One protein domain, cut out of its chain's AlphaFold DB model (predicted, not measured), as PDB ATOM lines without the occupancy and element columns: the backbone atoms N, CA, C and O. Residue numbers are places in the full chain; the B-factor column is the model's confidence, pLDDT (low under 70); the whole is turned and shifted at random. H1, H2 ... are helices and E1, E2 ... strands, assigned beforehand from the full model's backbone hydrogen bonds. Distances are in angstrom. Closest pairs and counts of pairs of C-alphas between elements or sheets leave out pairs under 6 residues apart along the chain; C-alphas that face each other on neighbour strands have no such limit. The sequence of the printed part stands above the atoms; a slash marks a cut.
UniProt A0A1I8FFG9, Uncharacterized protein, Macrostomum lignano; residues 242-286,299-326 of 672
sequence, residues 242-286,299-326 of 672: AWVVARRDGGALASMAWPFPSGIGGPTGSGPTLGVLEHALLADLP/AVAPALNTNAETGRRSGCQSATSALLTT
ATOM      1  N   ALA A 242      40.074 -34.208   1.169       49.34
ATOM      2  CA  ALA A 242      41.478 -34.513   1.410       49.34
ATOM      3  C   ALA A 242      42.318 -33.973   0.244       49.34
ATOM      4  O   ALA A 242      42.027 -34.266  -0.919       49.34
ATOM      5  N   TRP A 243      43.352 -33.197   0.568       79.69
ATOM      6  CA  TRP A 243      44.271 -32.604  -0.403       79.69
ATOM      7  C   TRP A 243      45.494 -33.493  -0.589       79.69
ATOM      8  O   TRP A 243      46.073 -33.981   0.386       79.69
ATOM      9  N   VAL A 244      45.892 -33.709  -1.840       86.25
ATOM     10  CA  VAL A 244      47.041 -34.549  -2.176       86.25
ATOM     11  C   VAL A 244      47.939 -33.839  -3.170       86.25
ATOM     12  O   VAL A 244      47.509 -33.423  -4.244       86.25
ATOM     13  N   VAL A 245      49.218 -33.760  -2.819       88.19
ATOM     14  CA  VAL A 245      50.254 -33.206  -3.681       88.19
ATOM     15  C   VAL A 245      50.802 -34.306  -4.596       88.19
ATOM     16  O   VAL A 245      51.324 -35.324  -4.122       88.19
ATOM     17  N   ALA A 246      50.652 -34.130  -5.912       87.75
ATOM     18  CA  ALA A 246      50.961 -35.151  -6.911       87.75
ATOM     19  C   ALA A 246      52.193 -34.775  -7.753       87.75
ATOM     20  O   ALA A 246      52.204 -33.747  -8.427       87.75
ATOM     21  N   ARG A 247      53.231 -35.626  -7.753       88.31
ATOM     22  CA  ARG A 247      54.409 -35.462  -8.620       88.31
ATOM     23  C   ARG A 247      55.120 -36.775  -8.929       88.31
ATOM     24  O   ARG A 247      55.118 -37.701  -8.130       88.31
ATOM     25  N   ARG A 248      55.774 -36.846 -10.088       88.19
ATOM     26  CA  ARG A 248      56.432 -38.065 -10.579       88.19
ATOM     27  C   ARG A 248      57.520 -38.610  -9.643       88.19
ATOM     28  O   ARG A 248      57.663 -39.818  -9.529       88.19
ATOM     29  N   ASP A 249      58.282 -37.744  -8.986       88.06
ATOM     30  CA  ASP A 249      59.461 -38.106  -8.185       88.06
ATOM     31  C   ASP A 249      59.205 -38.151  -6.666       88.06
ATOM     32  O   ASP A 249      60.143 -38.287  -5.879       88.06
ATOM     33  N   GLY A 250      57.947 -38.057  -6.225       90.50
ATOM     34  CA  GLY A 250      57.606 -38.212  -4.812       90.50
ATOM     35  C   GLY A 250      56.115 -38.077  -4.499       90.50
ATOM     36  O   GLY A 250      55.256 -38.128  -5.377       90.50
ATOM     37  N   GLY A 251      55.798 -37.935  -3.213       92.00
ATOM     38  CA  GLY A 251      54.418 -37.778  -2.748       92.00
ATOM     39  C   GLY A 251      53.525 -38.981  -3.065       92.00
ATOM     40  O   GLY A 251      53.989 -40.116  -3.208       92.00
ATOM     41  N   ALA A 252      52.219 -38.733  -3.167       88.38
ATOM     42  CA  ALA A 252      51.251 -39.795  -3.425       88.38
ATOM     43  C   ALA A 252      51.395 -40.375  -4.837       88.38
ATOM     44  O   ALA A 252      51.243 -41.583  -5.018       88.38
ATOM     45  N   LEU A 253      51.733 -39.548  -5.830       89.94
ATOM     46  CA  LEU A 253      51.844 -40.015  -7.210       89.94
ATOM     47  C   LEU A 253      53.000 -41.008  -7.379       89.94
ATOM     48  O   LEU A 253      52.800 -42.011  -8.048       89.94
ATOM     49  N   ALA A 254      54.139 -40.836  -6.700       90.50
ATOM     50  CA  ALA A 254      55.199 -41.849  -6.707       90.50
ATOM     51  C   ALA A 254      54.744 -43.197  -6.117       90.50
ATOM     52  O   ALA A 254      55.094 -44.250  -6.643       90.50
ATOM     53  N   SER A 255      53.917 -43.183  -5.063       87.62
ATOM     54  CA  SER A 255      53.345 -44.422  -4.507       87.62
ATOM     55  C   SER A 255      52.301 -45.068  -5.427       87.62
ATOM     56  O   SER A 255      52.120 -46.283  -5.407       87.62
ATOM     57  N   MET A 256      51.651 -44.260  -6.265       90.25
ATOM     58  CA  MET A 256      50.695 -44.703  -7.277       90.25
ATOM     59  C   MET A 256      51.369 -45.068  -8.612       90.25
ATOM     60  O   MET A 256      50.798 -45.809  -9.407       90.25
ATOM     61  N   ALA A 257      52.605 -44.627  -8.851       91.31
ATOM     62  CA  ALA A 257      53.291 -44.782 -10.131       91.31
ATOM     63  C   ALA A 257      53.577 -46.241 -10.506       91.31
ATOM     64  O   ALA A 257      53.752 -46.525 -11.679       91.31
ATOM     65  N   TRP A 258      53.633 -47.159  -9.541       93.56
ATOM     66  CA  TRP A 258      53.805 -48.592  -9.796       93.56
ATOM     67  C   TRP A 258      52.485 -49.365 -10.000       93.56
ATOM     68  O   TRP A 258      52.400 -50.153 -10.949       93.56
ATOM     69  N   PRO A 259      51.427 -49.175  -9.178       92.88
ATOM     70  CA  PRO A 259      50.173 -49.898  -9.390       92.88
ATOM     71  C   PRO A 259      49.472 -49.535 -10.708       92.88
ATOM     72  O   PRO A 259      48.861 -50.407 -11.318       92.88
ATOM     73  N   PHE A 260      49.561 -48.293 -11.199       93.81
ATOM     74  CA  PHE A 260      48.878 -47.920 -12.448       93.81
ATOM     75  C   PHE A 260      49.453 -48.620 -13.697       93.81
ATOM     76  O   PHE A 260      48.679 -49.284 -14.387       93.81
ATOM     77  N   PRO A 261      50.771 -48.610 -13.972       94.00
ATOM     78  CA  PRO A 261      51.352 -49.337 -15.109       94.00
ATOM     79  C   PRO A 261      51.216 -50.862 -15.039       94.00
ATOM     80  O   PRO A 261      51.300 -51.525 -16.063       94.00
ATOM     81  N   SER A 262      50.990 -51.437 -13.853       93.44
ATOM     82  CA  SER A 262      50.728 -52.878 -13.699       93.44
ATOM     83  C   SER A 262      49.254 -53.258 -13.898       93.44
ATOM     84  O   SER A 262      48.904 -54.427 -13.773       93.44
ATOM     85  N   GLY A 263      48.374 -52.288 -14.176       94.12
ATOM     86  CA  GLY A 263      46.926 -52.507 -14.269       94.12
ATOM     87  C   GLY A 263      46.250 -52.787 -12.920       94.12
ATOM     88  O   GLY A 263      45.057 -53.067 -12.883       94.12
ATOM     89  N   ILE A 264      46.996 -52.699 -11.812       94.12
ATOM     90  CA  ILE A 264      46.511 -52.913 -10.438       94.12
ATOM     91  C   ILE A 264      45.875 -51.629  -9.872       94.12
ATOM     92  O   ILE A 264      45.108 -51.669  -8.912       94.12
ATOM     93  N   GLY A 265      46.186 -50.473 -10.461       94.12
ATOM     94  CA  GLY A 265      45.652 -49.176 -10.064       94.12
ATOM     95  C   GLY A 265      44.188 -48.984 -10.458       94.12
ATOM     96  O   GLY A 265      43.745 -49.392 -11.529       94.12
ATOM     97  N   GLY A 266      43.442 -48.288  -9.605       94.06
ATOM     98  CA  GLY A 266      42.072 -47.884  -9.884       94.06
ATOM     99  C   GLY A 266      41.494 -47.038  -8.753       94.06
ATOM    100  O   GLY A 266      42.197 -46.698  -7.796       94.06
ATOM    101  N   PRO A 267      40.222 -46.635  -8.860       92.94
ATOM    102  CA  PRO A 267      39.617 -45.754  -7.875       92.94
ATOM    103  C   PRO A 267      39.520 -46.440  -6.509       92.94
ATOM    104  O   PRO A 267      39.195 -47.624  -6.397       92.94
ATOM    105  N   THR A 268      39.827 -45.686  -5.456       88.75
ATOM    106  CA  THR A 268      39.838 -46.191  -4.074       88.75
ATOM    107  C   THR A 268      38.501 -45.906  -3.378       88.75
ATOM    108  O   THR A 268      38.118 -44.753  -3.181       88.75
ATOM    109  N   GLY A 269      37.785 -46.949  -2.956       88.25
ATOM    110  CA  GLY A 269      36.483 -46.800  -2.290       88.25
ATOM    111  C   GLY A 269      35.388 -46.199  -3.189       88.25
ATOM    112  O   GLY A 269      35.381 -46.423  -4.393       88.25
ATOM    113  N   SER A 270      34.448 -45.447  -2.601       77.62
ATOM    114  CA  SER A 270      33.266 -44.891  -3.294       77.62
ATOM    115  C   SER A 270      33.555 -43.689  -4.202       77.62
ATOM    116  O   SER A 270      32.635 -43.142  -4.802       77.62
ATOM    117  N   GLY A 271      34.817 -43.272  -4.312       64.31
ATOM    118  CA  GLY A 271      35.225 -42.199  -5.211       64.31
ATOM    119  C   GLY A 271      34.936 -40.748  -4.781       64.31
ATOM    120  O   GLY A 271      34.791 -39.935  -5.694       64.31
ATOM    121  N   PRO A 272      34.854 -40.361  -3.484       69.81
ATOM    122  CA  PRO A 272      34.617 -38.959  -3.130       69.81
ATOM    123  C   PRO A 272      35.732 -38.036  -3.657       69.81
ATOM    124  O   PRO A 272      36.804 -38.493  -4.069       69.81
ATOM    125  N   THR A 273      35.443 -36.735  -3.680       65.12
ATOM    126  CA  THR A 273      36.289 -35.680  -4.255       65.12
ATOM    127  C   THR A 273      37.706 -35.700  -3.688       65.12
ATOM    128  O   THR A 273      37.904 -35.644  -2.473       65.12
ATOM    129  N   LEU A 274      38.688 -35.770  -4.585       67.88
ATOM    130  CA  LEU A 274      40.104 -35.649  -4.285       67.88
ATOM    131  C   LEU A 274      40.568 -34.292  -4.807       67.88
ATOM    132  O   LEU A 274      40.599 -34.043  -6.013       67.88
ATOM    133  N   GLY A 275      40.959 -33.409  -3.902       58.72
ATOM    134  CA  GLY A 275      41.616 -32.192  -4.326       58.72
ATOM    135  C   GLY A 275      43.065 -32.491  -4.684       58.72
ATOM    136  O   GLY A 275      43.865 -32.841  -3.814       58.72
ATOM    137  N   VAL A 276      43.400 -32.386  -5.966       59.78
ATOM    138  CA  VAL A 276      44.779 -32.528  -6.434       59.78
ATOM    139  C   VAL A 276      45.431 -31.155  -6.385       59.78
ATOM    140  O   VAL A 276      44.946 -30.210  -7.005       59.78
ATOM    141  N   LEU A 277      46.530 -31.042  -5.645       60.31
ATOM    142  CA  LEU A 277      47.378 -29.863  -5.722       60.31
ATOM    143  C   LEU A 277      48.327 -30.013  -6.908       60.31
ATOM    144  O   LEU A 277      49.164 -30.922  -6.940       60.31
ATOM    145  N   GLU A 278      48.188 -29.110  -7.875       55.91
ATOM    146  CA  GLU A 278      49.116 -28.980  -8.989       55.91
ATOM    147  C   GLU A 278      50.272 -28.065  -8.576       55.91
ATOM    148  O   GLU A 278      50.093 -26.889  -8.279       55.91
ATOM    149  N   HIS A 279      51.477 -28.627  -8.524       51.59
ATOM    150  CA  HIS A 279      52.661 -27.961  -7.980       51.59
ATOM    151  C   HIS A 279      53.099 -26.687  -8.713       51.59
ATOM    152  O   HIS A 279      53.787 -25.881  -8.089       51.59
ATOM    153  N   ALA A 280      52.734 -26.498  -9.990       47.62
ATOM    154  CA  ALA A 280      53.028 -25.258 -10.717       47.62
ATOM    155  C   ALA A 280      52.483 -24.039  -9.951       47.62
ATOM    156  O   ALA A 280      53.189 -23.061  -9.743       47.62
ATOM    157  N   LEU A 281      51.292 -24.186  -9.359       52.56
ATOM    158  CA  LEU A 281      50.639 -23.128  -8.594       52.56
ATOM    159  C   LEU A 281      51.377 -22.737  -7.309       52.56
ATOM    160  O   LEU A 281      51.190 -21.617  -6.866       52.56
ATOM    161  N   LEU A 282      52.184 -23.621  -6.700       53.03
ATOM    162  CA  LEU A 282      52.943 -23.294  -5.480       53.03
ATOM    163  C   LEU A 282      54.217 -22.493  -5.775       53.03
ATOM    164  O   LEU A 282      54.609 -21.667  -4.956       53.03
ATOM    165  N   ALA A 283      54.871 -22.763  -6.907       51.28
ATOM    166  CA  ALA A 283      56.085 -22.057  -7.320       51.28
ATOM    167  C   ALA A 283      55.771 -20.696  -7.965       51.28
ATOM    168  O   ALA A 283      56.574 -19.776  -7.857       51.28
ATOM    169  N   ASP A 284      54.591 -20.573  -8.579       53.88
ATOM    170  CA  ASP A 284      54.121 -19.355  -9.247       53.88
ATOM    171  C   ASP A 284      53.330 -18.418  -8.312       53.88
ATOM    172  O   ASP A 284      52.760 -17.422  -8.771       53.88
ATOM    173  N   LEU A 285      53.264 -18.708  -7.002       53.09
ATOM    174  CA  LEU A 285      52.667 -17.772  -6.047       53.09
ATOM    175  C   LEU A 285      53.476 -16.467  -6.073       53.09
ATOM    176  O   LEU A 285      54.686 -16.498  -5.834       53.09
ATOM    177  N   PRO A 286      52.843 -15.315  -6.358       45.12
ATOM    178  CA  PRO A 286      53.568 -14.064  -6.479       45.12
ATOM    179  C   PRO A 286      54.260 -13.734  -5.148       45.12
ATOM    180  O   PRO A 286      53.601 -13.786  -4.100       45.12
ATOM    181  N   ALA A 299      45.898 -23.596  -1.672       85.12
ATOM    182  CA  ALA A 299      46.704 -24.025  -2.807       85.12
ATOM    183  C   ALA A 299      46.136 -25.349  -3.346       85.12
ATOM    184  O   ALA A 299      46.538 -26.433  -2.930       85.12
ATOM    185  N   VAL A 300      45.133 -25.263  -4.220       86.38
ATOM    186  CA  VAL A 300      44.465 -26.413  -4.849       86.38
ATOM    187  C   VAL A 300      44.252 -26.108  -6.326       86.38
ATOM    188  O   VAL A 300      44.040 -24.951  -6.690       86.38
ATOM    189  N   ALA A 301      44.314 -27.124  -7.192       84.81
ATOM    190  CA  ALA A 301      43.936 -26.909  -8.584       84.81
ATOM    191  C   ALA A 301      42.464 -26.446  -8.648       84.81
ATOM    192  O   ALA A 301      41.635 -26.964  -7.892       84.81
ATOM    193  N   PRO A 302      42.105 -25.512  -9.547       83.94
ATOM    194  CA  PRO A 302      40.732 -25.010  -9.653       83.94
ATOM    195  C   PRO A 302      39.730 -26.109 -10.041       83.94
ATOM    196  O   PRO A 302      38.538 -25.998  -9.761       83.94
ATOM    197  N   ALA A 303      40.208 -27.193 -10.660       83.69
ATOM    198  CA  ALA A 303      39.407 -28.370 -10.958       83.69
ATOM    199  C   ALA A 303      39.434 -29.366  -9.786       83.69
ATOM    200  O   ALA A 303      40.434 -30.049  -9.546       83.69
ATOM    201  N   LEU A 304      38.302 -29.497  -9.089       76.19
ATOM    202  CA  LEU A 304      38.072 -30.591  -8.147       76.19
ATOM    203  C   LEU A 304      37.805 -31.872  -8.937       76.19
ATOM    204  O   LEU A 304      36.769 -32.000  -9.583       76.19
ATOM    205  N   ASN A 305      38.729 -32.828  -8.867       88.06
ATOM    206  CA  ASN A 305      38.545 -34.124  -9.509       88.06
ATOM    207  C   ASN A 305      37.971 -35.118  -8.505       88.06
ATOM    208  O   ASN A 305      38.354 -35.158  -7.334       88.06
ATOM    209  N   THR A 306      37.073 -35.988  -8.947       90.00
ATOM    210  CA  THR A 306      36.699 -37.136  -8.113       90.00
ATOM    211  C   THR A 306      37.857 -38.135  -8.043       90.00
ATOM    212  O   THR A 306      38.694 -38.221  -8.949       90.00
ATOM    213  N   ASN A 307      37.939 -38.936  -6.978       90.38
ATOM    214  CA  ASN A 307      38.911 -40.034  -6.939       90.38
ATOM    215  C   ASN A 307      38.661 -41.047  -8.082       90.38
ATOM    216  O   ASN A 307      39.599 -41.640  -8.615       90.38
ATOM    217  N   ALA A 308      37.404 -41.179  -8.529       90.50
ATOM    218  CA  ALA A 308      37.036 -41.938  -9.722       90.50
ATOM    219  C   ALA A 308      37.679 -41.383 -11.004       90.50
ATOM    220  O   ALA A 308      38.318 -42.126 -11.751       90.50
ATOM    221  N   GLU A 309      37.564 -40.076 -11.243       92.69
ATOM    222  CA  GLU A 309      38.208 -39.406 -12.376       92.69
ATOM    223  C   GLU A 309      39.728 -39.461 -12.295       92.69
ATOM    224  O   GLU A 309      40.382 -39.705 -13.306       92.69
ATOM    225  N   THR A 310      40.292 -39.276 -11.101       90.56
ATOM    226  CA  THR A 310      41.744 -39.317 -10.888       90.56
ATOM    227  C   THR A 310      42.297 -40.704 -11.205       90.56
ATOM    228  O   THR A 310      43.274 -40.820 -11.948       90.56
ATOM    229  N   GLY A 311      41.641 -41.766 -10.721       92.62
ATOM    230  CA  GLY A 311      42.008 -43.143 -11.047       92.62
ATOM    231  C   GLY A 311      41.872 -43.437 -12.541       92.62
ATOM    232  O   GLY A 311      42.792 -43.984 -13.147       92.62
ATOM    233  N   ARG A 312      40.771 -42.999 -13.166       92.00
ATOM    234  CA  ARG A 312      40.538 -43.194 -14.605       92.00
ATOM    235  C   ARG A 312      41.600 -42.490 -15.452       92.00
ATOM    236  O   ARG A 312      42.199 -43.126 -16.312       92.00
ATOM    237  N   ARG A 313      41.874 -41.208 -15.183       92.62
ATOM    238  CA  ARG A 313      42.896 -40.427 -15.901       92.62
ATOM    239  C   ARG A 313      44.295 -41.014 -15.722       92.62
ATOM    240  O   ARG A 313      45.030 -41.093 -16.700       92.62
ATOM    241  N   SER A 314      44.634 -41.478 -14.519       90.69
ATOM    242  CA  SER A 314      45.934 -42.112 -14.249       90.69
ATOM    243  C   SER A 314      46.112 -43.429 -15.018       90.69
ATOM    244  O   SER A 314      47.200 -43.692 -15.532       90.69
ATOM    245  N   GLY A 315      45.045 -44.225 -15.165       92.69
ATOM    246  CA  GLY A 315      45.049 -45.415 -16.025       92.69
ATOM    247  C   GLY A 315      45.221 -45.068 -17.502       92.69
ATOM    248  O   GLY A 315      46.125 -45.582 -18.155       92.69
ATOM    249  N   CYS A 316      44.427 -44.116 -18.009       92.50
ATOM    250  CA  CYS A 316      44.533 -43.651 -19.394       92.50
ATOM    251  C   CYS A 316      45.945 -43.152 -19.736       92.50
ATOM    252  O   CYS A 316      46.473 -43.501 -20.786       92.50
ATOM    253  N   GLN A 317      46.580 -42.383 -18.844       93.31
ATOM    254  CA  GLN A 317      47.955 -41.902 -19.037       93.31
ATOM    255  C   GLN A 317      48.999 -43.026 -19.012       93.31
ATOM    256  O   GLN A 317      50.036 -42.903 -19.656       93.31
ATOM    257  N   SER A 318      48.731 -44.117 -18.291       89.12
ATOM    258  CA  SER A 318      49.634 -45.272 -18.190       89.12
ATOM    259  C   SER A 318      49.399 -46.322 -19.284       89.12
ATOM    260  O   SER A 318      50.034 -47.371 -19.250       89.12
ATOM    261  N   ALA A 319      48.488 -46.062 -20.234       93.62
ATOM    262  CA  ALA A 319      48.018 -47.026 -21.235       93.62
ATOM    263  C   ALA A 319      47.475 -48.339 -20.629       93.62
ATOM    264  O   ALA A 319      47.489 -49.387 -21.271       93.62
ATOM    265  N   THR A 320      46.962 -48.283 -19.397       90.56
ATOM    266  CA  THR A 320      46.407 -49.432 -18.677       90.56
ATOM    267  C   THR A 320      44.973 -49.173 -18.239       90.56
ATOM    268  O   THR A 320      44.561 -48.061 -17.902       90.56
ATOM    269  N   SER A 321      44.165 -50.228 -18.230       87.06
ATOM    270  CA  SER A 321      42.785 -50.138 -17.774       87.06
ATOM    271  C   SER A 321      42.743 -49.976 -16.248       87.06
ATOM    272  O   SER A 321      43.029 -50.916 -15.515       87.06
ATOM    273  N   ALA A 322      42.328 -48.806 -15.753       86.38
ATOM    274  CA  ALA A 322      42.087 -48.562 -14.322       86.38
ATOM    275  C   ALA A 322      40.736 -49.140 -13.848       86.38
ATOM    276  O   ALA A 322      39.914 -48.443 -13.248       86.38
ATOM    277  N   LEU A 323      40.470 -50.404 -14.188       82.69
ATOM    278  CA  LEU A 323      39.191 -51.075 -13.923       82.69
ATOM    279  C   LEU A 323      39.111 -51.654 -12.511       82.69
ATOM    280  O   LEU A 323      38.013 -51.837 -11.982       82.69
ATOM    281  N   LEU A 324      40.258 -51.920 -11.881       86.81
ATOM    282  CA  LEU A 324      40.308 -52.467 -10.533       86.81
ATOM    283  C   LEU A 324      39.997 -51.377  -9.511       86.81
ATOM    284  O   LEU A 324      40.876 -50.757  -8.915       86.81
ATOM    285  N   THR A 325      38.701 -51.159  -9.280       84.88
ATOM    286  CA  THR A 325      38.256 -50.465  -8.070       84.88
ATOM    287  C   THR A 325      38.883 -51.181  -6.881       84.88
ATOM    288  O   THR A 325      38.796 -52.403  -6.789       84.88
ATOM    289  N   THR A 326      39.573 -50.452  -6.007       83.31
ATOM    290  CA  THR A 326      40.131 -51.024  -4.782       83.31
ATOM    291  C   THR A 326      39.094 -50.801  -3.686       83.31
ATOM    292  O   THR A 326      38.966 -49.666  -3.203       83.31
TER     293      THR A 326
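Overview. This is residues 242 to 286 and 299 to 326 of the 672 residues of an uncharacterized protein of Macrostomum lignano (UniProt A0A1I8FFG9). A short two-stranded parallel ribbon, E1 and E2, has H1 close to E1 and the start of H3 close to E2, while small H2 lies far out at one end. A long loop, residues 257 to 272, joins H1 to E2. The 73 printed residues run E1, H1, E2, H2, H3, mixed in class, with 32 in named elements; the whole is compact, radius of gyration of the C-alphas 12.4 A, yet elongated, 40 by 25 by 16 A.

Along the chain. E1, residues 242 to 247, begins at C-alpha (41.478, -34.513, 1.410) and spans 16.4 A. H1 is 251 to 256, E2 273 to 277, 12.6 A, and H2 280 to 283. H3, 307 to 317, spans 15.2 A, ending at (47.955, -41.902, -19.037).

Arrangement. E1 and E2 are parallel neighbours at 44 degrees; N 277 and O 244 are 2.9 A apart, within hydrogen-bond range. E1, H1, E2 form a strand-helix-strand unit, parallel strands with a helix between, its crossover right-handed. The closest C-alphas of E1 and H1 are Ala 246 and Leu 253, 5.0 A; of E2 and H3, Leu 274 and Asn 307, 5.3 A. H1 and H3 are apart. Every O i to N i+4 pair is within range in H3, 1 of 2 in H1; H2 is too short for one.

Size, cuts and confidence. Residues 287 to 298 are not printed; C-alphas 286 and 299 are 12.6 A apart. The link H1 to E2 is long. Residues 242 and 271 to 286 have pLDDT under 70.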